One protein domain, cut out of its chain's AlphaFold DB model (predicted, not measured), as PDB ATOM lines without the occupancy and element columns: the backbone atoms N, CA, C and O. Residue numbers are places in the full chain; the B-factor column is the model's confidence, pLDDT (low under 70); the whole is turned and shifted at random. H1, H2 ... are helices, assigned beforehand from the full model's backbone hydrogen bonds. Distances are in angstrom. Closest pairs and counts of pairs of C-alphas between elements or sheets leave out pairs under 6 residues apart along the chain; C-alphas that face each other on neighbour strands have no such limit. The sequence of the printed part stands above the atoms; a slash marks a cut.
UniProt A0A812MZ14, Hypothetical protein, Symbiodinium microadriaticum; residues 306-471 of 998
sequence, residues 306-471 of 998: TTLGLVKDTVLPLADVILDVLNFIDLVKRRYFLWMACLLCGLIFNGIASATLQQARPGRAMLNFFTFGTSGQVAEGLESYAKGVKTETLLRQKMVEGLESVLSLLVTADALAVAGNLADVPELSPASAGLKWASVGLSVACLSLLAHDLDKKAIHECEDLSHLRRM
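Overview. This is residues 306 to 471 of the 998 residues of the protein "Hypothetical protein" of Symbiodinium microadriaticum (UniProt A0A812MZ14). The longest helix, H6, packs obliquely on H5 and H1, and these three make the core of a helical bundle. H2 packs antiparallel beside H5, H4 beside the first part of H1; H3 folds back on H2, and short H7 makes a corner at the end of H6. The printed part, 166 residues with seven named helices, H1 to H7, and no named strand, is all helix and compact, with a radius of gyration of the C-alphas of 17.5 A and spans of 55 by 41 by 27 A.

Along the chain. H6, residues 430 to 461, runs 46.4 A from C-alpha 430 at (38.565, 29.034, -27.792). H5, 392 to 418, measures 39.4 A; H1, 307 to 334, 38.9 A from C-alpha 307 at (63.111, 41.072, -47.803), with a kink of 30 degrees near residue 316. H2 is residues 337 to 356, H3 362 to 370, H4 374 to 387, H7 463 to 468.

Arrangement. H1, H2, H4, H5 and H6 form a bundle, a group of helices packed together. H6 touches H5, closest C-alphas Ser 405 and Ser 443, 5.1 A, and, with residues 432 to 446 alone, H1, closest Leu 323 and Ser 439, 5.7 A. H2 touches H5, opposite ways at a shallow tilt of 2 degrees, closest Gly 346 and Glu 404, 5.2 A. H1 touches H4 with residues 310 to 321 alone, closest Thr 314 and Gly 381, 5.9 A. H2 and H3 form a hairpin; H2 touches H3 with residues 348 to 356 alone, closest Gly 351 and Phe 369, 4.2 A. H6 and H7 touch only at the corner, closest Ile 459 and Leu 465, 5.0 A. Every O i to N i+4 pair is within hydrogen-bond range in H2 to H6, 22 of 24 in H1 and 0 of 2 in H7, where 2 of 3 O i to N i+3 pairs are.

Size, cuts and confidence. The farthest C-alphas, Ala 423 and Glu 463, are 55.7 A apart. The printed part has no cut; the H5 to H6 link is long. Mean pLDDT of the printed part is 78.0; 23 residues are under 70, among them 461 to 468.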
ATOM      1  N   THR A 306      62.668  45.424 -50.036       80.62
ATOM      2  CA  THR A 306      63.526  44.667 -49.115       80.62
ATOM      3  C   THR A 306      62.907  43.298 -48.840       80.62
ATOM      4  O   THR A 306      61.727  43.081 -49.109       80.62
ATOM      5  N   THR A 307      63.664  42.361 -48.267       76.62
ATOM      6  CA  THR A 307      63.111  41.072 -47.803       76.62
ATOM      7  C   THR A 307      61.979  41.274 -46.794       76.62
ATOM      8  O   THR A 307      60.944  40.622 -46.889       76.62
ATOM      9  N   LEU A 308      62.130  42.240 -45.883       78.06
ATOM     10  CA  LEU A 308      61.067  42.666 -44.972       78.06
ATOM     11  C   LEU A 308      59.883  43.297 -45.726       78.06
ATOM     12  O   LEU A 308      58.732  43.050 -45.377       78.06
ATOM     13  N   GLY A 309      60.159  44.073 -46.778       76.81
ATOM     14  CA  GLY A 309      59.152  44.636 -47.678       76.81
ATOM     15  C   GLY A 309      58.335  43.562 -48.393       76.81
ATOM     16  O   GLY A 309      57.123  43.686 -48.447       76.81
ATOM     17  N   LEU A 310      58.954  42.470 -48.849       80.38
ATOM     18  CA  LEU A 310      58.242  41.340 -49.459       80.38
ATOM     19  C   LEU A 310      57.324  40.634 -48.448       80.38
ATOM     20  O   LEU A 310      56.189  40.288 -48.769       80.38
ATOM     21  N   VAL A 311      57.778  40.457 -47.203       82.12
ATOM     22  CA  VAL A 311      56.919  39.922 -46.133       82.12
ATOM     23  C   VAL A 311      55.732  40.856 -45.890       82.12
ATOM     24  O   VAL A 311      54.588  40.409 -45.872       82.12
ATOM     25  N   LYS A 312      55.993  42.161 -45.768       83.25
ATOM     26  CA  LYS A 312      54.967  43.183 -45.545       83.25
ATOM     27  C   LYS A 312      53.954  43.265 -46.693       83.25
ATOM     28  O   LYS A 312      52.760  43.341 -46.445       83.25
ATOM     29  N   ASP A 313      54.435  43.306 -47.930       81.25
ATOM     30  CA  ASP A 313      53.647  43.659 -49.113       81.25
ATOM     31  C   ASP A 313      53.037  42.436 -49.813       81.25
ATOM     32  O   ASP A 313      52.220  42.601 -50.713       81.25
ATOM     33  N   THR A 314      53.428  41.218 -49.424       83.19
ATOM     34  CA  THR A 314      52.952  39.975 -50.050       83.19
ATOM     35  C   THR A 314      52.532  38.920 -49.031       83.19
ATOM     36  O   THR A 314      51.460  38.342 -49.170       83.19
ATOM     37  N   VAL A 315      53.335  38.654 -47.994       85.88
ATOM     38  CA  VAL A 315      53.027  37.575 -47.032       85.88
ATOM     39  C   VAL A 315      51.902  37.966 -46.074       85.88
ATOM     40  O   VAL A 315      51.052  37.125 -45.796       85.88
ATOM     41  N   LEU A 316      51.877  39.208 -45.577       85.44
ATOM     42  CA  LEU A 316      50.801  39.673 -44.689       85.44
ATOM     43  C   LEU A 316      49.430  39.686 -45.395       85.44
ATOM     44  O   LEU A 316      48.536  39.028 -44.867       85.44
ATOM     45  N   PRO A 317      49.272  40.289 -46.594       83.00
ATOM     46  CA  PRO A 317      48.022  40.194 -47.355       83.00
ATOM     47  C   PRO A 317      47.587  38.756 -47.650       83.00
ATOM     48  O   PRO A 317      46.427  38.391 -47.490       83.00
ATOM     49  N   LEU A 318      48.538  37.891 -48.023       86.56
ATOM     50  CA  LEU A 318      48.255  36.477 -48.260       86.56
ATOM     51  C   LEU A 318      47.733  35.781 -46.996       86.56
ATOM     52  O   LEU A 318      46.820  34.961 -47.072       86.56
ATOM     53  N   ALA A 319      48.330  36.078 -45.842       89.00
ATOM     54  CA  ALA A 319      47.886  35.531 -44.572       89.00
ATOM     55  C   ALA A 319      46.481  36.033 -44.190       89.00
ATOM     56  O   ALA A 319      45.727  35.240 -43.631       89.00
ATOM     57  N   ASP A 320      46.115  37.277 -44.532       87.31
ATOM     58  CA  ASP A 320      44.780  37.855 -44.279       87.31
ATOM     59  C   ASP A 320      43.716  37.067 -45.044       87.31
ATOM     60  O   ASP A 320      42.867  36.416 -44.434       87.31
ATOM     61  N   VAL A 321      43.902  36.920 -46.359       85.81
ATOM     62  CA  VAL A 321      42.996  36.134 -47.210       85.81
ATOM     63  C   VAL A 321      42.904  34.668 -46.757       85.81
ATOM     64  O   VAL A 321      41.831  34.061 -46.795       85.81
ATOM     65  N   ILE A 322      44.007  34.058 -46.301       88.38
ATOM     66  CA  ILE A 322      43.979  32.688 -45.756       88.38
ATOM     67  C   ILE A 322      43.134  32.625 -44.480       88.38
ATOM     68  O   ILE A 322      42.337  31.693 -44.328       88.38
ATOM     69  N   LEU A 323      43.294  33.580 -43.559       89.25
ATOM     70  CA  LEU A 323      42.474  33.647 -42.351       89.25
ATOM     71  C   LEU A 323      40.998  33.864 -42.691       89.25
ATOM     72  O   LEU A 323      40.144  33.258 -42.043       89.25
ATOM     73  N   ASP A 324      40.698  34.606 -43.751       86.62
ATOM     74  CA  ASP A 324      39.332  34.857 -44.207       86.62
ATOM     75  C   ASP A 324      38.690  33.617 -44.826       86.62
ATOM     76  O   ASP A 324      37.548  33.275 -44.511       86.62
ATOM     77  N   VAL A 325      39.447  32.829 -45.592       87.56
ATOM     78  CA  VAL A 325      38.997  31.506 -46.053       87.56
ATOM     79  C   VAL A 325      38.759  30.559 -44.870       87.56
ATOM     80  O   VAL A 325      37.763  29.828 -44.847       87.56
ATOM     81  N   LEU A 326      39.635  30.562 -43.861       89.56
ATOM     82  CA  LEU A 326      39.455  29.742 -42.659       89.56
ATOM     83  C   LEU A 326      38.231  30.184 -41.843       89.56
ATOM     84  O   LEU A 326      37.467  29.330 -41.381       89.56
ATOM     85  N   ASN A 327      38.009  31.493 -41.709       86.25
ATOM     86  CA  ASN A 327      36.823  32.064 -41.078       86.25
ATOM     87  C   ASN A 327      35.558  31.688 -41.847       86.25
ATOM     88  O   ASN A 327      34.590  31.243 -41.234       86.25
ATOM     89  N   PHE A 328      35.575  31.768 -43.177       85.88
ATOM     90  CA  PHE A 328      34.473  31.320 -44.024       85.88
ATOM     91  C   PHE A 328      34.137  29.845 -43.765       85.88
ATOM     92  O   PHE A 328      32.979  29.509 -43.520       85.88
ATOM     93  N   ILE A 329      35.141  28.960 -43.730       87.12
ATOM     94  CA  ILE A 329      34.942  27.529 -43.442       87.12
ATOM     95  C   ILE A 329      34.349  27.314 -42.039       87.12
ATOM     96  O   ILE A 329      33.458  26.473 -41.874       87.12
ATOM     97  N   ASP A 330      34.821  28.040 -41.022       86.56
ATOM     98  CA  ASP A 330      34.262  27.958 -39.664       86.56
ATOM     99  C   ASP A 330      32.799  28.438 -39.620       86.56
ATOM    100  O   ASP A 330      31.948  27.752 -39.049       86.56
ATOM    101  N   LEU A 331      32.472  29.540 -40.300       81.94
ATOM    102  CA  LEU A 331      31.106  30.065 -40.408       81.94
ATOM    103  C   LEU A 331      30.167  29.086 -41.133       81.94
ATOM    104  O   LEU A 331      29.035  28.878 -40.686       81.94
ATOM    105  N   VAL A 332      30.642  28.422 -42.195       83.75
ATOM    106  CA  VAL A 332      29.904  27.356 -42.902       83.75
ATOM    107  C   VAL A 332      29.601  26.192 -41.962       83.75
ATOM    108  O   VAL A 332      28.455  25.749 -41.872       83.75
ATOM    109  N   LYS A 333      30.607  25.703 -41.220       85.56
ATOM    110  CA  LYS A 333      30.431  24.594 -40.264       85.56
ATOM    111  C   LYS A 333      29.403  24.924 -39.185       85.56
ATOM    112  O   LYS A 333      28.653  24.043 -38.768       85.56
ATOM    113  N   ARG A 334      29.354  26.188 -38.765       79.69
ATOM    114  CA  ARG A 334      28.421  26.700 -37.753       79.69
ATOM    115  C   ARG A 334      27.062  27.110 -38.318       79.69
ATOM    116  O   ARG A 334      26.168  27.418 -37.541       79.69
ATOM    117  N   ARG A 335      26.877  27.051 -39.645       81.56
ATOM    118  CA  ARG A 335      25.651  27.454 -40.362       81.56
ATOM    119  C   ARG A 335      25.281  28.920 -40.151       81.56
ATOM    120  O   ARG A 335      24.108  29.286 -40.157       81.56
ATOM    121  N   TYR A 336      26.284  29.775 -39.999       77.44
ATOM    122  CA  TYR A 336      26.064  31.203 -39.853       77.44
ATOM    123  C   TYR A 336      26.034  31.901 -41.218       77.44
ATOM    124  O   TYR A 336      26.999  32.529 -41.653       77.44
ATOM    125  N   PHE A 337      24.905  31.758 -41.915       72.38
ATOM    126  CA  PHE A 337      24.776  32.113 -43.331       72.38
ATOM    127  C   PHE A 337      24.957  33.605 -43.645       72.38
ATOM    128  O   PHE A 337      25.426  33.924 -44.734       72.38
ATOM    129  N   LEU A 338      24.627  34.510 -42.713       70.44
ATOM    130  CA  LEU A 338      24.763  35.955 -42.924       70.44
ATOM    131  C   LEU A 338      26.237  36.375 -43.035       70.44
ATOM    132  O   LEU A 338      26.651  36.866 -44.083       70.44
ATOM    133  N   TRP A 339      27.049  36.120 -41.999       78.19
ATOM    134  CA  TRP A 339      28.481  36.453 -42.024       78.19
ATOM    135  C   TRP A 339      29.226  35.661 -43.104       78.19
ATOM    136  O   TRP A 339      30.098  36.208 -43.771       78.19
ATOM    137  N   MET A 340      28.833  34.403 -43.335       78.81
ATOM    138  CA  MET A 340      29.359  33.586 -44.430       78.81
ATOM    139  C   MET A 340      29.151  34.262 -45.794       78.81
ATOM    140  O   MET A 340      30.087  34.326 -46.587       78.81
ATOM    141  N   ALA A 341      27.941  34.758 -46.078       65.12
ATOM    142  CA  ALA A 341      27.633  35.411 -47.347       65.12
ATOM    143  C   ALA A 341      28.402  36.731 -47.510       65.12
ATOM    144  O   ALA A 341      28.951  36.979 -48.579       65.12
ATOM    145  N   CYS A 342      28.495  37.545 -46.454       70.81
ATOM    146  CA  CYS A 342      29.250  38.799 -46.486       70.81
ATOM    147  C   CYS A 342      30.747  38.572 -46.749       70.81
ATOM    148  O   CYS A 342      31.317  39.242 -47.608       70.81
ATOM    149  N   LEU A 343      31.361  37.599 -46.069       76.88
ATOM    150  CA  LEU A 343      32.778  37.269 -46.251       76.88
ATOM    151  C   LEU A 343      33.052  36.687 -47.647       76.88
ATOM    152  O   LEU A 343      34.013  37.069 -48.307       76.88
ATOM    153  N   LEU A 344      32.157  35.829 -48.154       78.81
ATOM    154  CA  LEU A 344      32.247  35.307 -49.520       78.81
ATOM    155  C   LEU A 344      32.158  36.419 -50.574       78.81
ATOM    156  O   LEU A 344      32.888  36.378 -51.562       78.81
ATOM    157  N   CYS A 345      31.289  37.413 -50.374       71.38
ATOM    158  CA  CYS A 345      31.206  38.573 -51.260       71.38
ATOM    159  C   CYS A 345      32.519  39.371 -51.287       71.38
ATOM    160  O   CYS A 345      32.939  39.770 -52.371       71.38
ATOM    161  N   GLY A 346      33.175  39.562 -50.135       72.38
ATOM    162  CA  GLY A 346      34.493  40.204 -50.047       72.38
ATOM    163  C   GLY A 346      35.561  39.451 -50.843       72.38
ATOM    164  O   GLY A 346      36.192  40.027 -51.729       72.38
ATOM    165  N   LEU A 347      35.668  38.136 -50.633       80.00
ATOM    166  CA  LEU A 347      36.611  37.274 -51.357       80.00
ATOM    167  C   LEU A 347      36.364  37.276 -52.876       80.00
ATOM    168  O   LEU A 347      37.303  37.408 -53.665       80.00
ATOM    169  N   ILE A 348      35.101  37.169 -53.309       73.31
ATOM    170  CA  ILE A 348      34.733  37.232 -54.734       73.31
ATOM    171  C   ILE A 348      35.079  38.604 -55.320       73.31
ATOM    172  O   ILE A 348      35.627  38.668 -56.421       73.31
ATOM    173  N   PHE A 349      34.790  39.692 -54.598       77.19
ATOM    174  CA  PHE A 349      35.154  41.042 -55.019       77.19
ATOM    175  C   PHE A 349      36.665  41.168 -55.226       77.19
ATOM    176  O   PHE A 349      37.082  41.594 -56.303       77.19
ATOM    177  N   ASN A 350      37.477  40.729 -54.258       79.50
ATOM    178  CA  ASN A 350      38.935  40.758 -54.368       79.50
ATOM    179  C   ASN A 350      39.419  39.938 -55.575       79.50
ATOM    180  O   ASN A 350      40.199  40.432 -56.386       79.50
ATOM    181  N   GLY A 351      38.881  38.730 -55.777       75.88
ATOM    182  CA  GLY A 351      39.188  37.897 -56.943       75.88
ATOM    183  C   GLY A 351      38.873  38.575 -58.283       75.88
ATOM    184  O   GLY A 351      39.711  38.564 -59.187       75.88
ATOM    185  N   ILE A 352      37.698  39.200 -58.416       70.62
ATOM    186  CA  ILE A 352      37.296  39.923 -59.635       70.62
ATOM    187  C   ILE A 352      38.173  41.155 -59.839       70.62
ATOM    188  O   ILE A 352      38.784  41.301 -60.897       70.62
ATOM    189  N   ALA A 353      38.268  42.031 -58.840       68.81
ATOM    190  CA  ALA A 353      39.007  43.284 -58.940       68.81
ATOM    191  C   ALA A 353      40.500  43.028 -59.212       68.81
ATOM    192  O   ALA A 353      41.073  43.596 -60.144       68.81
ATOM    193  N   SER A 354      41.115  42.074 -58.518       74.88
ATOM    194  CA  SER A 354      42.505  41.686 -58.760       74.88
ATOM    195  C   SER A 354      42.708  41.041 -60.141       74.88
ATOM    196  O   SER A 354      43.746  41.254 -60.774       74.88
ATOM    197  N   ALA A 355      41.727  40.297 -60.671       71.62
ATOM    198  CA  ALA A 355      41.769  39.794 -62.046       71.62
ATOM    199  C   ALA A 355      41.647  40.923 -63.085       71.62
ATOM    200  O   ALA A 355      42.339  40.887 -64.105       71.62
ATOM    201  N   THR A 356      40.838  41.959 -62.818       70.62
ATOM    202  CA  THR A 356      40.728  43.125 -63.716       70.62
ATOM    203  C   THR A 356      42.044  43.890 -63.845       70.62
ATOM    204  O   THR A 356      42.408  44.304 -64.944       70.62
ATOM    205  N   LEU A 357      42.830  43.973 -62.767       70.06
ATOM    206  CA  LEU A 357      44.166  44.578 -62.794       70.06
ATOM    207  C   LEU A 357      45.173  43.800 -63.663       70.06
ATOM    208  O   LEU A 357      46.220  44.340 -64.010       70.06
ATOM    209  N   GLN A 358      44.873  42.551 -64.037       72.44
ATOM    210  CA  GLN A 358      45.741  41.689 -64.847       72.44
ATOM    211  C   GLN A 358      45.154  41.335 -66.223       72.44
ATOM    212  O   GLN A 358      45.621  40.388 -66.857       72.44
ATOM    213  N   GLN A 359      44.177  42.098 -66.730       70.25
ATOM    214  CA  GLN A 359      43.494  41.825 -68.010       70.25
ATOM    215  C   GLN A 359      44.436  41.635 -69.207       70.25
ATOM    216  O   GLN A 359      44.145  40.835 -70.094       70.25
ATOM    217  N   ALA A 360      45.596  42.296 -69.211       65.50
ATOM    218  CA  ALA A 360      46.606  42.140 -70.259       65.50
ATOM    219  C   ALA A 360      47.242  40.731 -70.313       65.50
ATOM    220  O   ALA A 360      47.899  40.383 -71.291       65.50
ATOM    221  N   ARG A 361      47.082  39.911 -69.264       75.00
ATOM    222  CA  ARG A 361      47.656  38.565 -69.132       75.00
ATOM    223  C   ARG A 361      46.543  37.579 -68.735       75.00
ATOM    224  O   ARG A 361      46.432  37.242 -67.556       75.00
ATOM    225  N   PRO A 362      45.738  37.064 -69.686       75.44
ATOM    226  CA  PRO A 362      44.501  36.327 -69.390       75.44
ATOM    227  C   PRO A 362      44.714  35.087 -68.509       75.44
ATOM    228  O   PRO A 362      43.917  34.823 -67.613       75.44
ATOM    229  N   GLY A 363      45.828  34.366 -68.689       78.75
ATOM    230  CA  GLY A 363      46.178  33.234 -67.825       78.75
ATOM    231  C   GLY A 363      46.448  33.640 -66.371       78.75
ATOM    232  O   GLY A 363      46.015  32.946 -65.454       78.75
ATOM    233  N   ARG A 364      47.105  34.789 -66.148       80.31
ATOM    234  CA  ARG A 364      47.309  35.324 -64.794       80.31
ATOM    235  C   ARG A 364      45.998  35.837 -64.207       80.31
ATOM    236  O   ARG A 364      45.694  35.482 -63.081       80.31
ATOM    237  N   ALA A 365      45.184  36.558 -64.980       75.00
ATOM    238  CA  ALA A 365      43.874  37.033 -64.532       75.00
ATOM    239  C   ALA A 365      42.956  35.885 -64.073       75.00
ATOM    240  O   ALA A 365      42.329  35.980 -63.019       75.00
ATOM    241  N   MET A 366      42.924  34.773 -64.817       77.88
ATOM    242  CA  MET A 366      42.134  33.590 -64.463       77.88
ATOM    243  C   MET A 366      42.640  32.928 -63.176       77.88
ATOM    244  O   MET A 366      41.844  32.633 -62.285       77.88
ATOM    245  N   LEU A 367      43.959  32.743 -63.041       85.25
ATOM    246  CA  LEU A 367      44.554  32.240 -61.800       85.25
ATOM    247  C   LEU A 367      44.248  33.176 -60.622       85.25
ATOM    248  O   LEU A 367      43.917  32.710 -59.533       85.25
ATOM    249  N   ASN A 368      44.291  34.488 -60.852       82.94
ATOM    250  CA  ASN A 368      44.027  35.499 -59.839       82.94
ATOM    251  C   ASN A 368      42.581  35.455 -59.341       82.94
ATOM    252  O   ASN A 368      42.347  35.492 -58.138       82.94
ATOM    253  N   PHE A 369      41.623  35.261 -60.245       80.19
ATOM    254  CA  PHE A 369      40.219  35.076 -59.889       80.19
ATOM    255  C   PHE A 369      40.002  33.847 -58.990       80.19
ATOM    256  O   PHE A 369      39.406  33.963 -57.922       80.19
ATOM    257  N   PHE A 370      40.535  32.678 -59.373       83.88
ATOM    258  CA  PHE A 370      40.356  31.434 -58.599       83.88
ATOM    259  C   PHE A 370      41.099  31.409 -57.264       83.88
ATOM    260  O   PHE A 370      40.778  30.602 -56.396       83.88
ATOM    261  N   THR A 371      42.096  32.273 -57.105       86.81
ATOM    262  CA  THR A 371      42.895  32.388 -55.881       86.81
ATOM    263  C   THR A 371      42.505  33.612 -55.049       86.81
ATOM    264  O   THR A 371      43.270  34.013 -54.174       86.81
ATOM    265  N   PHE A 372      41.339  34.216 -55.319       85.88
ATOM    266  CA  PHE A 372      40.831  35.411 -54.633       85.88
ATOM    267  C   PHE A 372      41.849  36.568 -54.574       85.88
ATOM    268  O   PHE A 372      41.984  37.234 -53.561       85.88
ATOM    269  N   GLY A 373      42.612  36.788 -55.650       83.19
ATOM    270  CA  GLY A 373      43.590  37.880 -55.754       83.19
ATOM    271  C   GLY A 373      45.015  37.544 -55.286       83.19
ATOM    272  O   GLY A 373      45.958  38.287 -55.577       83.19
ATOM    273  N   THR A 374      45.211  36.410 -54.606       86.06
ATOM    274  CA  THR A 374      46.495  36.089 -53.956       86.06
ATOM    275  C   THR A 374      47.611  35.734 -54.940       86.06
ATOM    276  O   THR A 374      48.755  36.154 -54.758       86.06
ATOM    277  N   SER A 375      47.319  35.001 -56.021       85.94
ATOM    278  CA  SER A 375      48.357  34.648 -57.005       85.94
ATOM    279  C   SER A 375      48.906  35.868 -57.746       85.94
ATOM    280  O   SER A 375      50.095  35.906 -58.064       85.94
ATOM    281  N   GLY A 376      48.073  36.881 -57.984       84.44
ATOM    282  CA  GLY A 376      48.469  38.151 -58.574       84.44
ATOM    283  C   GLY A 376      49.386  38.934 -57.648       84.44
ATOM    284  O   GLY A 376      50.445  39.352 -58.104       84.44
ATOM    285  N   GLN A 377      49.034  39.044 -56.364       84.94
ATOM    286  CA  GLN A 377      49.884  39.675 -55.345       84.94
ATOM    287  C   GLN A 377      51.246  38.996 -55.221       84.94
ATOM    288  O   GLN A 377      52.271  39.672 -55.177       84.94
ATOM    289  N   VAL A 378      51.284  37.660 -55.213       88.06
ATOM    290  CA  VAL A 378      52.545  36.907 -55.176       88.06
ATOM    291  C   VAL A 378      53.355  37.136 -56.450       88.06
ATOM    292  O   VAL A 378      54.555  37.391 -56.374       88.06
ATOM    293  N   ALA A 379      52.716  37.083 -57.621       86.81
ATOM    294  CA  ALA A 379      53.398  37.292 -58.893       86.81
ATOM    295  C   ALA A 379      53.988  38.707 -59.006       86.81
ATOM    296  O   ALA A 379      55.151  38.844 -59.382       86.81
ATOM    297  N   GLU A 380      53.228  39.745 -58.651       87.00
ATOM    298  CA  GLU A 380      53.704  41.134 -58.681       87.00
ATOM    299  C   GLU A 380      54.693  41.433 -57.548       87.00
ATOM    300  O   GLU A 380      55.617  42.225 -57.737       87.00
ATOM    301  N   GLY A 381      54.564  40.781 -56.390       86.69
ATOM    302  CA  GLY A 381      55.539  40.844 -55.300       86.69
ATOM    303  C   GLY A 381      56.897  40.283 -55.720       86.69
ATOM    304  O   GLY A 381      57.925  40.934 -55.533       86.69
ATOM    305  N   LEU A 382      56.905  39.119 -56.379       86.12
ATOM    306  CA  LEU A 382      58.108  38.520 -56.961       86.12
ATOM    307  C   LEU A 382      58.672  39.356 -58.116       86.12
ATOM    308  O   LEU A 382      59.885  39.523 -58.207       86.12
ATOM    309  N   GLU A 383      57.816  39.913 -58.979       85.88
ATOM    310  CA  GLU A 383      58.242  40.797 -60.071       85.88
ATOM    311  C   GLU A 383      58.872  42.091 -59.525       85.88
ATOM    312  O   GLU A 383      59.930  42.515 -59.991       85.88
ATOM    313  N   SER A 384      58.285  42.674 -58.477       86.25
ATOM    314  CA  SER A 384      58.825  43.844 -57.775       86.25
ATOM    315  C   SER A 384      60.144  43.515 -57.067       86.25
ATOM    316  O   SER A 384      61.087  44.305 -57.113       86.25
ATOM    317  N   TYR A 385      60.255  42.327 -56.461       85.75
ATOM    318  CA  TYR A 385      61.500  41.842 -55.862       85.75
ATOM    319  C   TYR A 385      62.608  41.670 -56.909       85.75
ATOM    320  O   TYR A 385      63.723  42.140 -56.699       85.75
ATOM    321  N   ALA A 386      62.292  41.079 -58.065       83.94
ATOM    322  CA  ALA A 386      63.237  40.924 -59.170       83.94
ATOM    323  C   ALA A 386      63.690  42.276 -59.748       83.94
ATOM    324  O   ALA A 386      64.857  42.440 -60.102       83.94
ATOM    325  N   LYS A 387      62.786  43.262 -59.821       80.81
ATOM    326  CA  LYS A 387      63.101  44.627 -60.277       80.81
ATOM    327  C   LYS A 387      63.863  45.453 -59.233       80.81
ATOM    328  O   LYS A 387      64.541  46.407 -59.619       80.81
ATOM    329  N   GLY A 388      63.758  45.092 -57.951       82.94
ATOM    330  CA  GLY A 388      64.305  45.818 -56.798       82.94
ATOM    331  C   GLY A 388      63.444  46.999 -56.324       82.94
ATOM    332  O   GLY A 388      63.763  47.629 -55.315       82.94
ATOM    333  N   VAL A 389      62.338  47.285 -57.016       86.38
ATOM    334  CA  VAL A 389      61.465  48.448 -56.796       86.38
ATOM    335  C   VAL A 389      60.006  48.001 -56.807       86.38
ATOM    336  O   VAL A 389      59.617  47.129 -57.587       86.38
ATOM    337  N   LYS A 390      59.197  48.585 -55.919       84.94
ATOM    338  CA  LYS A 390      57.759  48.323 -55.822       84.94
ATOM    339  C   LYS A 390      57.069  48.787 -57.098       84.94
ATOM    340  O   LYS A 390      57.150  49.959 -57.456       84.94
ATOM    341  N   THR A 391      56.375  47.874 -57.768       81.50
ATOM    342  CA  THR A 391      55.580  48.219 -58.949       81.50
ATOM    343  C   THR A 391      54.292  48.937 -58.554       81.50
ATOM    344  O   THR A 391      53.732  48.716 -57.478       81.50
ATOM    345  N   GLU A 392      53.777  49.783 -59.445       79.19
ATOM    346  CA  GLU A 392      52.483  50.432 -59.230       79.19
ATOM    347  C   GLU A 392      51.336  49.408 -59.174       79.19
ATOM    348  O   GLU A 392      50.414  49.541 -58.368       79.19
ATOM    349  N   THR A 393      51.426  48.339 -59.970       80.94
ATOM    350  CA  THR A 393      50.469  47.225 -59.968       80.94
ATOM    351  C   THR A 393      50.383  46.550 -58.602       80.94
ATOM    352  O   THR A 393      49.276  46.273 -58.145       80.94
ATOM    353  N   LEU A 394      51.517  46.343 -57.919       82.75
ATOM    354  CA  LEU A 394      51.534  45.790 -56.563       82.75
ATOM    355  C   LEU A 394      50.776  46.696 -55.583       82.75
ATOM    356  O   LEU A 394      49.972  46.208 -54.796       82.75
ATOM    357  N   LEU A 395      50.969  48.019 -55.657       80.31
ATOM    358  CA  LEU A 395      50.221  48.955 -54.812       80.31
ATOM    359  C   LEU A 395      48.714  48.903 -55.106       80.31
ATOM    360  O   LEU A 395      47.918  48.868 -54.173       80.31
ATOM    361  N   ARG A 396      48.313  48.838 -56.382       79.25
ATOM    362  CA  ARG A 396      46.898  48.702 -56.770       79.25
ATOM    363  C   ARG A 396      46.289  47.393 -56.257       79.25
ATOM    364  O   ARG A 396      45.170  47.403 -55.759       79.25
ATOM    365  N   GLN A 397      47.026  46.285 -56.320       80.50
ATOM    366  CA  GLN A 397      46.583  45.005 -55.757       80.50
ATOM    367  C   GLN A 397      46.461  45.045 -54.229       80.50
ATOM    368  O   GLN A 397      45.529  44.460 -53.685       80.50
ATOM    369  N   LYS A 398      47.354  45.764 -53.537       81.44
ATOM    370  CA  LYS A 398      47.221  46.018 -52.095       81.44
ATOM    371  C   LYS A 398      46.012  46.892 -51.764       81.44
ATOM    372  O   LYS A 398      45.386  46.683 -50.741       81.44
ATOM    373  N   MET A 399      45.653  47.858 -52.611       76.06
ATOM    374  CA  MET A 399      44.430  48.647 -52.403       76.06
ATOM    375  C   MET A 399      43.169  47.785 -52.515       76.06
ATOM    376  O   MET A 399      42.247  47.948 -51.723       76.06
ATOM    377  N   VAL A 400      43.132  46.872 -53.491       76.00
ATOM    378  CA  VAL A 400      42.012  45.937 -53.662       76.00
ATOM    379  C   VAL A 400      41.895  44.989 -52.469       76.00
ATOM    380  O   VAL A 400      40.788  44.785 -51.978       76.00
ATOM    381  N   GLU A 401      43.012  44.455 -51.978       82.06
ATOM    382  CA  GLU A 401      43.008  43.631 -50.764       82.06
ATOM    383  C   GLU A 401      42.640  44.435 -49.525       82.06
ATOM    384  O   GLU A 401      41.765  43.998 -48.797       82.06
ATOM    385  N   GLY A 402      43.151  45.653 -49.344       76.00
ATOM    386  CA  GLY A 402      42.741  46.490 -48.219       76.00
ATOM    387  C   GLY A 402      41.234  46.750 -48.172       76.00
ATOM    388  O   GLY A 402      40.656  46.777 -47.091       76.00
ATOM    389  N   LEU A 403      40.555  46.890 -49.316       71.12
ATOM    390  CA  LEU A 403      39.088  46.983 -49.343       71.12
ATOM    391  C   LEU A 403      38.411  45.701 -48.834       71.12
ATOM    392  O   LEU A 403      37.388  45.770 -48.151       71.12
ATOM    393  N   GLU A 404      38.979  44.543 -49.153       81.19
ATOM    394  CA  GLU A 404      38.516  43.258 -48.645       81.19
ATOM    395  C   GLU A 404      38.823  43.101 -47.149       81.19
ATOM    396  O   GLU A 404      37.908  42.770 -46.395       81.19
ATOM    397  N   SER A 405      40.007  43.513 -46.680       79.19
ATOM    398  CA  SER A 405      40.368  43.560 -45.258       79.19
ATOM    399  C   SER A 405      39.432  44.455 -44.436       79.19
ATOM    400  O   SER A 405      39.163  44.151 -43.277       79.19
ATOM    401  N   VAL A 406      38.882  45.548 -44.996       73.94
ATOM    402  CA  VAL A 406      37.832  46.337 -44.310       73.94
ATOM    403  C   VAL A 406      36.578  45.492 -44.090       73.94
ATOM    404  O   VAL A 406      36.009  45.497 -42.996       73.94
ATOM    405  N   LEU A 407      36.130  44.769 -45.120       72.19
ATOM    406  CA  LEU A 407      34.948  43.912 -45.026       72.19
ATOM    407  C   LEU A 407      35.187  42.762 -44.046       72.19
ATOM    408  O   LEU A 407      34.333  42.523 -43.188       72.19
ATOM    409  N   SER A 408      36.343  42.100 -44.128       77.12
ATOM    410  CA  SER A 408      36.713  41.033 -43.199       77.12
ATOM    411  C   SER A 408      36.773  41.537 -41.755       77.12
ATOM    412  O   SER A 408      36.150  40.939 -40.873       77.12
ATOM    413  N   LEU A 409      37.406  42.693 -41.513       79.31
ATOM    414  CA  LEU A 409      37.482  43.313 -40.191       79.31
ATOM    415  C   LEU A 409      36.089  43.523 -39.587       79.31
ATOM    416  O   LEU A 409      35.845  43.127 -38.447       79.31
ATOM    417  N   LEU A 410      35.166  44.122 -40.344       72.31
ATOM    418  CA  LEU A 410      33.815  44.431 -39.866       72.31
ATOM    419  C   LEU A 410      32.979  43.167 -39.627       72.31
ATOM    420  O   LEU A 410      32.323  43.050 -38.592       72.31
ATOM    421  N   VAL A 411      33.016  42.211 -40.560       75.38
ATOM    422  CA  VAL A 411      32.256  40.954 -40.471       75.38
ATOM    423  C   VAL A 411      32.762  40.098 -39.310       75.38
ATOM    424  O   VAL A 411      31.965  39.576 -38.528       75.38
ATOM    425  N   THR A 412      34.081  39.971 -39.173       80.06
ATOM    426  CA  THR A 412      34.716  39.144 -38.143       80.06
ATOM    427  C   THR A 412      34.572  39.769 -36.754       80.06
ATOM    428  O   THR A 412      34.305  39.047 -35.787       80.06
ATOM    429  N   ALA A 413      34.670  41.099 -36.642       75.44
ATOM    430  CA  ALA A 413      34.438  41.809 -35.386       75.44
ATOM    431  C   ALA A 413      32.967  41.736 -34.933       75.44
ATOM    432  O   ALA A 413      32.714  41.494 -33.754       75.44
ATOM    433  N   ASP A 414      31.995  41.872 -35.844       74.19
ATOM    434  CA  ASP A 414      30.570  41.710 -35.506       74.19
ATOM    435  C   ASP A 414      30.258  40.268 -35.075       74.19
ATOM    436  O   ASP A 414      29.601  40.050 -34.056       74.19
ATOM    437  N   ALA A 415      30.802  39.269 -35.778       75.62
ATOM    438  CA  ALA A 415      30.643  37.865 -35.398       75.62
ATOM    439  C   ALA A 415      31.224  37.557 -34.002       75.62
ATOM    440  O   ALA A 415      30.662  36.737 -33.273       75.62
ATOM    441  N   LEU A 416      32.330  38.207 -33.616       73.62
ATOM    442  CA  LEU A 416      32.900  38.125 -32.264       73.62
ATOM    443  C   LEU A 416      32.006  38.797 -31.215       73.62
ATOM    444  O   LEU A 416      31.818  38.231 -30.141       73.62
ATOM    445  N   ALA A 417      31.460  39.976 -31.517       68.81
ATOM    446  CA  ALA A 417      30.643  40.755 -30.584       68.81
ATOM    447  C   ALA A 417      29.294  40.086 -30.256       68.81
ATOM    448  O   ALA A 417      28.731  40.273 -29.177       68.81
ATOM    449  N   VAL A 418      28.762  39.306 -31.196       69.62
ATOM    450  CA  VAL A 418      27.413  38.723 -31.129       69.62
ATOM    451  C   VAL A 418      27.414  37.289 -30.599       69.62
ATOM    452  O   VAL A 418      26.383  36.783 -30.150       69.62
ATOM    453  N   ALA A 419      28.562  36.616 -30.652       71.31
ATOM    454  CA  ALA A 419      28.697  35.237 -30.219       71.31
ATOM    455  C   ALA A 419      28.321  35.042 -28.746       71.31
ATOM    456  O   ALA A 419      28.890  35.680 -27.866       71.31
ATOM    457  N   GLY A 420      27.398  34.112 -28.486       67.81
ATOM    458  CA  GLY A 420      26.890  33.822 -27.144       67.81
ATOM    459  C   GLY A 420      25.801  34.778 -26.656       67.81
ATOM    460  O   GLY A 420      25.143  34.465 -25.670       67.81
ATOM    461  N   ASN A 421      25.570  35.893 -27.357       63.72
ATOM    462  CA  ASN A 421      24.647  36.948 -26.923       63.72
ATOM    463  C   ASN A 421      23.295  36.898 -27.651       63.72
ATOM    464  O   ASN A 421      22.281  37.323 -27.106       63.72
ATOM    465  N   LEU A 422      23.244  36.350 -28.870       64.81
ATOM    466  CA  LEU A 422      21.981  36.094 -29.564       64.81
ATOM    467  C   LEU A 422      21.536  34.644 -29.401       64.81
ATOM    468  O   LEU A 422      22.343  33.724 -29.516       64.81
ATOM    469  N   ALA A 423      20.224  34.447 -29.244       58.50
ATOM    470  CA  ALA A 423      19.603  33.130 -29.081       58.50
ATOM    471  C   ALA A 423      19.991  32.124 -30.185       58.50
ATOM    472  O   ALA A 423      20.121  30.932 -29.914       58.50
ATOM    473  N   ASP A 424      20.236  32.613 -31.404       66.50
ATOM    474  CA  ASP A 424      20.577  31.794 -32.572       66.50
ATOM    475  C   ASP A 424      22.096  31.675 -32.831       66.50
ATOM    476  O   ASP A 424      22.514  31.061 -33.816       66.50
ATOM    477  N   VAL A 425      22.944  32.263 -31.975       70.69
ATOM    478  CA  VAL A 425      24.398  32.373 -32.186       70.69
ATOM    479  C   VAL A 425      25.150  31.864 -30.949       70.69
ATOM    480  O   VAL A 425      25.481  32.652 -30.062       70.69
ATOM    481  N   PRO A 426      25.452  30.555 -30.858       74.19
ATOM    482  CA  PRO A 426      26.166  29.992 -29.717       74.19
ATOM    483  C   PRO A 426      27.565  30.589 -29.511       74.19
ATOM    484  O   PRO A 426      28.215  31.065 -30.449       74.19
ATOM    485  N   GLU A 427      28.037  30.494 -28.265       79.69
ATOM    486  CA  GLU A 427      29.383  30.898 -27.856       79.69
ATOM    487  C   GLU A 427      30.474  30.266 -28.736       79.69
ATOM    488  O   GLU A 427      30.396  29.117 -29.196       79.69
ATOM    489  N   LEU A 428      31.535  31.036 -28.976       79.94
ATOM    490  CA  LEU A 428      32.673  30.569 -29.757       79.94
ATOM    491  C   LEU A 428      33.546  29.650 -28.902       79.94
ATOM    492  O   LEU A 428      33.867  29.943 -27.755       79.94
ATOM    493  N   SER A 429      34.012  28.556 -29.504       84.50
ATOM    494  CA  SER A 429      35.073  27.760 -28.889       84.50
ATOM    495  C   SER A 429      36.378  28.570 -28.846       84.50
ATOM    496  O   SER A 429      36.598  29.395 -29.739       84.50
ATOM    497  N   PRO A 430      37.301  28.298 -27.900       81.56
ATOM    498  CA  PRO A 430      38.565  29.034 -27.792       81.56
ATOM    499  C   PRO A 430      39.370  29.079 -29.098       81.56
ATOM    500  O   PRO A 430      39.927  30.113 -29.450       81.56
ATOM    501  N   ALA A 431      39.373  27.984 -29.864       79.38
ATOM    502  CA  ALA A 431      40.041  27.922 -31.165       79.38
ATOM    503  C   ALA A 431      39.389  28.841 -32.216       79.38
ATOM    504  O   ALA A 431      40.086  29.501 -32.979       79.38
ATOM    505  N   SER A 432      38.056  28.914 -32.240       81.31
ATOM    506  CA  SER A 432      37.313  29.784 -33.160       81.31
ATOM    507  C   SER A 432      37.419  31.258 -32.766       81.31
ATOM    508  O   SER A 432      37.536  32.117 -33.636       81.31
ATOM    509  N   ALA A 433      37.398  31.556 -31.465       76.56
ATOM    510  CA  ALA A 433      37.653  32.902 -30.962       76.56
ATOM    511  C   ALA A 433      39.081  33.349 -31.315       76.56
ATOM    512  O   ALA A 433      39.263  34.438 -31.847       76.56
ATOM    513  N   GLY A 434      40.078  32.478 -31.110       77.00
ATOM    514  CA  GLY A 434      41.468  32.739 -31.489       77.00
ATOM    515  C   GLY A 434      41.647  33.008 -32.987       77.00
ATOM    516  O   GLY A 434      42.334  33.957 -33.349       77.00
ATOM    517  N   LEU A 435      40.981  32.233 -33.852       84.75
ATOM    518  CA  LEU A 435      41.004  32.445 -35.306       84.75
ATOM    519  C   LEU A 435      40.436  33.819 -35.701       84.75
ATOM    520  O   LEU A 435      41.054  34.545 -36.477       84.75
ATOM    521  N   LYS A 436      39.286  34.200 -35.134       82.88
ATOM    522  CA  LYS A 436      38.636  35.485 -35.431       82.88
ATOM    523  C   LYS A 436      39.449  36.674 -34.912       82.88
ATOM    524  O   LYS A 436      39.588  37.662 -35.620       82.88
ATOM    525  N   TRP A 437      40.048  36.564 -33.724       83.50
ATOM    526  CA  TRP A 437      40.965  37.585 -33.206       83.50
ATOM    527  C   TRP A 437      42.243  37.716 -34.038       83.50
ATOM    528  O   TRP A 437      42.732  38.829 -34.219       83.50
ATOM    529  N   ALA A 438      42.772  36.607 -34.566       82.69
ATOM    530  CA  ALA A 438      43.914  36.641 -35.475       82.69
ATOM    531  C   ALA A 438      43.574  37.374 -36.782       82.69
ATOM    532  O   ALA A 438      44.364  38.206 -37.215       82.69
ATOM    533  N   SER A 439      42.393  37.116 -37.359       86.44
ATOM    534  CA  SER A 439      41.896  37.821 -38.552       86.44
ATOM    535  C   SER A 439      41.713  39.317 -38.280       86.44
ATOM    536  O   SER A 439      42.336  40.125 -38.954       86.44
ATOM    537  N   VAL A 440      41.021  39.704 -37.199       82.50
ATOM    538  CA  VAL A 440      40.888  41.122 -36.798       82.50
ATOM    539  C   VAL A 440      42.252  41.802 -36.638       82.50
ATOM    540  O   VAL A 440      42.460  42.907 -37.136       82.50
ATOM    541  N   GLY A 441      43.197  41.156 -35.949       79.50
ATOM    542  CA  GLY A 441      44.538  41.704 -35.750       79.50
ATOM    543  C   GLY A 441      45.314  41.878 -37.057       79.50
ATOM    544  O   GLY A 441      46.029  42.870 -37.216       79.50
ATOM    545  N   LEU A 442      45.159  40.941 -37.995       86.56
ATOM    546  CA  LEU A 442      45.837  40.985 -39.283       86.56
ATOM    547  C   LEU A 442      45.236  42.049 -40.205       86.56
ATOM    548  O   LEU A 442      45.995  42.863 -40.727       86.56
ATOM    549  N   SER A 443      43.908  42.164 -40.276       81.12
ATOM    550  CA  SER A 443      43.246  43.229 -41.035       81.12
ATOM    551  C   SER A 443      43.601  44.620 -40.491       81.12
ATOM    552  O   SER A 443      43.862  45.539 -41.267       81.12
ATOM    553  N   VAL A 444      43.716  44.799 -39.163       78.31
ATOM    554  CA  VAL A 444      44.198  46.068 -38.572       78.31
ATOM    555  C   VAL A 444      45.615  46.399 -39.049       78.31
ATOM    556  O   VAL A 444      45.899  47.549 -39.405       78.31
ATOM    557  N   ALA A 445      46.506  45.407 -39.078       79.75
ATOM    558  CA  ALA A 445      47.873  45.583 -39.549       79.75
ATOM    559  C   ALA A 445      47.921  45.902 -41.055       79.75
ATOM    560  O   ALA A 445      48.559  46.889 -41.431       79.75
ATOM    561  N   CYS A 446      47.227  45.131 -41.899       82.31
ATOM    562  CA  CYS A 446      47.179  45.327 -43.351       82.31
ATOM    563  C   CYS A 446      46.640  46.714 -43.721       82.31
ATOM    564  O   CYS A 446      47.305  47.453 -44.451       82.31
ATOM    565  N   LEU A 447      45.515  47.128 -43.128       77.69
ATOM    566  CA  LEU A 447      44.902  48.436 -43.378       77.69
ATOM    567  C   LEU A 447      45.811  49.597 -42.968       77.69
ATOM    568  O   LEU A 447      45.987  50.552 -43.724       77.69
ATOM    569  N   SER A 448      46.440  49.501 -41.796       77.25
ATOM    570  CA  SER A 448      47.341  50.549 -41.300       77.25
ATOM    571  C   SER A 448      48.593  50.683 -42.169       77.25
ATOM    572  O   SER A 448      49.082  51.786 -42.420       77.25
ATOM    573  N   LEU A 449      49.120  49.551 -42.641       78.50
ATOM    574  CA  LEU A 449      50.287  49.496 -43.516       78.50
ATOM    575  C   LEU A 449      49.978  49.980 -44.933       78.50
ATOM    576  O   LEU A 449      50.842  50.612 -45.543       78.50
ATOM    577  N   LEU A 450      48.777  49.694 -45.445       78.44
ATOM    578  CA  LEU A 450      48.285  50.220 -46.715       78.44
ATOM    579  C   LEU A 450      48.130  51.740 -46.646       78.44
ATOM    580  O   LEU A 450      48.690  52.433 -47.491       78.44
ATOM    581  N   ALA A 451      47.432  52.253 -45.630       70.00
ATOM    582  CA  ALA A 451      47.229  53.688 -45.445       70.00
ATOM    583  C   ALA A 451      48.567  54.434 -45.334       70.00
ATOM    584  O   ALA A 451      48.798  55.400 -46.056       70.00
ATOM    585  N   HIS A 452      49.511  53.897 -44.552       76.81
ATOM    586  CA  HIS A 452      50.873  54.424 -44.480       76.81
ATOM    587  C   HIS A 452      51.561  54.501 -45.854       76.81
ATOM    588  O   HIS A 452      52.248  55.480 -46.147       76.81
ATOM    589  N   ASP A 453      51.432  53.464 -46.686       73.56
ATOM    590  CA  ASP A 453      52.072  53.435 -48.005       73.56
ATOM    591  C   ASP A 453      51.418  54.426 -48.981       73.56
ATOM    592  O   ASP A 453      52.133  55.061 -49.761       73.56
ATOM    593  N   LEU A 454      50.094  54.600 -48.909       73.00
ATOM    594  CA  LEU A 454      49.353  55.585 -49.702       73.00
ATOM    595  C   LEU A 454      49.711  57.019 -49.301       73.00
ATOM    596  O   LEU A 454      50.046  57.818 -50.175       73.00
ATOM    597  N   ASP A 455      49.739  57.324 -48.003       69.75
ATOM    598  CA  ASP A 455      50.112  58.648 -47.498       69.75
ATOM    599  C   ASP A 455      51.571  58.972 -47.822       69.75
ATOM    600  O   ASP A 455      51.873  60.065 -48.295       69.75
ATOM    601  N   LYS A 456      52.498  58.018 -47.657       73.50
ATOM    602  CA  LYS A 456      53.897  58.218 -48.068       73.50
ATOM    603  C   LYS A 456      54.013  58.477 -49.566       73.50
ATOM    604  O   LYS A 456      54.770  59.362 -49.958       73.50
ATOM    605  N   LYS A 457      53.276  57.739 -50.402       73.69
ATOM    606  CA  LYS A 457      53.248  57.990 -51.846       73.69
ATOM    607  C   LYS A 457      52.739  59.405 -52.140       73.69
ATOM    608  O   LYS A 457      53.425  60.147 -52.838       73.69
ATOM    609  N   ALA A 458      51.617  59.801 -51.543       67.88
ATOM    610  CA  ALA A 458      51.036  61.130 -51.712       67.88
ATOM    611  C   ALA A 458      51.985  62.247 -51.244       67.88
ATOM    612  O   ALA A 458      52.191  63.210 -51.969       67.88
ATOM    613  N   ILE A 459      52.634  62.103 -50.086       67.25
ATOM    614  CA  ILE A 459      53.598  63.079 -49.544       67.25
ATOM    615  C   ILE A 459      54.819  63.264 -50.464       67.25
ATOM    616  O   ILE A 459      55.402  64.349 -50.533       67.25
ATOM    617  N   HIS A 460      55.247  62.205 -51.154       78.50
ATOM    618  CA  HIS A 460      56.388  62.274 -52.067       78.50
ATOM    619  C   HIS A 460      56.010  62.776 -53.467       78.50
ATOM    620  O   HIS A 460      56.856  63.362 -54.135       78.50
ATOM    621  N   GLU A 461      54.785  62.531 -53.931       69.81
ATOM    622  CA  GLU A 461      54.348  62.871 -55.294       69.81
ATOM    623  C   GLU A 461      53.587  64.199 -55.372       69.81
ATOM    624  O   GLU A 461      53.645  64.867 -56.399       69.81
ATOM    625  N   CYS A 462      52.920  64.615 -54.294       63.78
ATOM    626  CA  CYS A 462      52.155  65.855 -54.238       63.78
ATOM    627  C   CYS A 462      53.004  67.002 -53.675       63.78
ATOM    628  O   CYS A 462      53.516  66.931 -52.553       63.78
ATOM    629  N   GLU A 463      53.123  68.076 -54.453       68.81
ATOM    630  CA  GLU A 463      53.828  69.305 -54.076       68.81
ATOM    631  C   GLU A 463      53.189  69.973 -52.848       68.81
ATOM    632  O   GLU A 463      53.897  70.315 -51.903       68.81
ATOM    633  N   ASP A 464      51.855  70.018 -52.769       55.84
ATOM    634  CA  ASP A 464      51.122  70.613 -51.637       55.84
ATOM    635  C   ASP A 464      51.430  69.928 -50.293       55.84
ATOM    636  O   ASP A 464      51.318  70.521 -49.214       55.84
ATOM    637  N   LEU A 465      51.843  68.658 -50.342       59.22
ATOM    638  CA  LEU A 465      52.191  67.847 -49.179       59.22
ATOM    639  C   LEU A 465      53.698  67.845 -48.874       59.22
ATOM    640  O   LEU A 465      54.124  67.161 -47.936       59.22
ATOM    641  N   SER A 466      54.516  68.625 -49.591       65.50
ATOM    642  CA  SER A 466      55.980  68.637 -49.434       65.50
ATOM    643  C   SER A 466      56.426  68.956 -48.001       65.50
ATOM    644  O   SER A 466      57.369  68.357 -47.474       65.50
ATOM    645  N   HIS A 467      55.672  69.808 -47.303       67.12
ATOM    646  CA  HIS A 467      55.898  70.169 -45.902       67.12
ATOM    647  C   HIS A 467      55.803  68.977 -44.921       67.12
ATOM    648  O   HIS A 467      56.396  69.019 -43.831       67.12
ATOM    649  N   LEU A 468      55.102  67.897 -45.297       64.12
ATOM    650  CA  LEU A 468      54.954  66.668 -44.510       64.12
ATOM    651  C   LEU A 468      56.091  65.661 -44.734       64.12
ATOM    652  O   LEU A 468      56.208  64.713 -43.957       64.12
ATOM    653  N   ARG A 469      56.988  65.865 -45.711       73.88
ATOM    654  CA  ARG A 469      58.087  64.924 -46.033       73.88
ATOM    655  C   ARG A 469      59.013  64.630 -44.848       73.88
ATOM    656  O   ARG A 469      59.572  63.544 -44.759       73.88
ATOM    657  N   ARG A 470      59.127  65.562 -43.893       69.31
ATOM    658  CA  ARG A 470      59.914  65.397 -42.653       69.31
ATOM    659  C   ARG A 470      59.199  64.593 -41.555       69.31
ATOM    660  O   ARG A 470      59.741  64.453 -40.459       69.31
ATOM    661  N   MET A 471      57.965  64.134 -41.773       66.62
ATOM    662  CA  MET A 471      57.275  63.284 -40.804       66.62
ATOM    663  C   MET A 471      57.849  61.869 -40.820       66.62
ATOM    664  O   MET A 471      57.934  61.214 -41.862       66.62
TER     665      MET A 471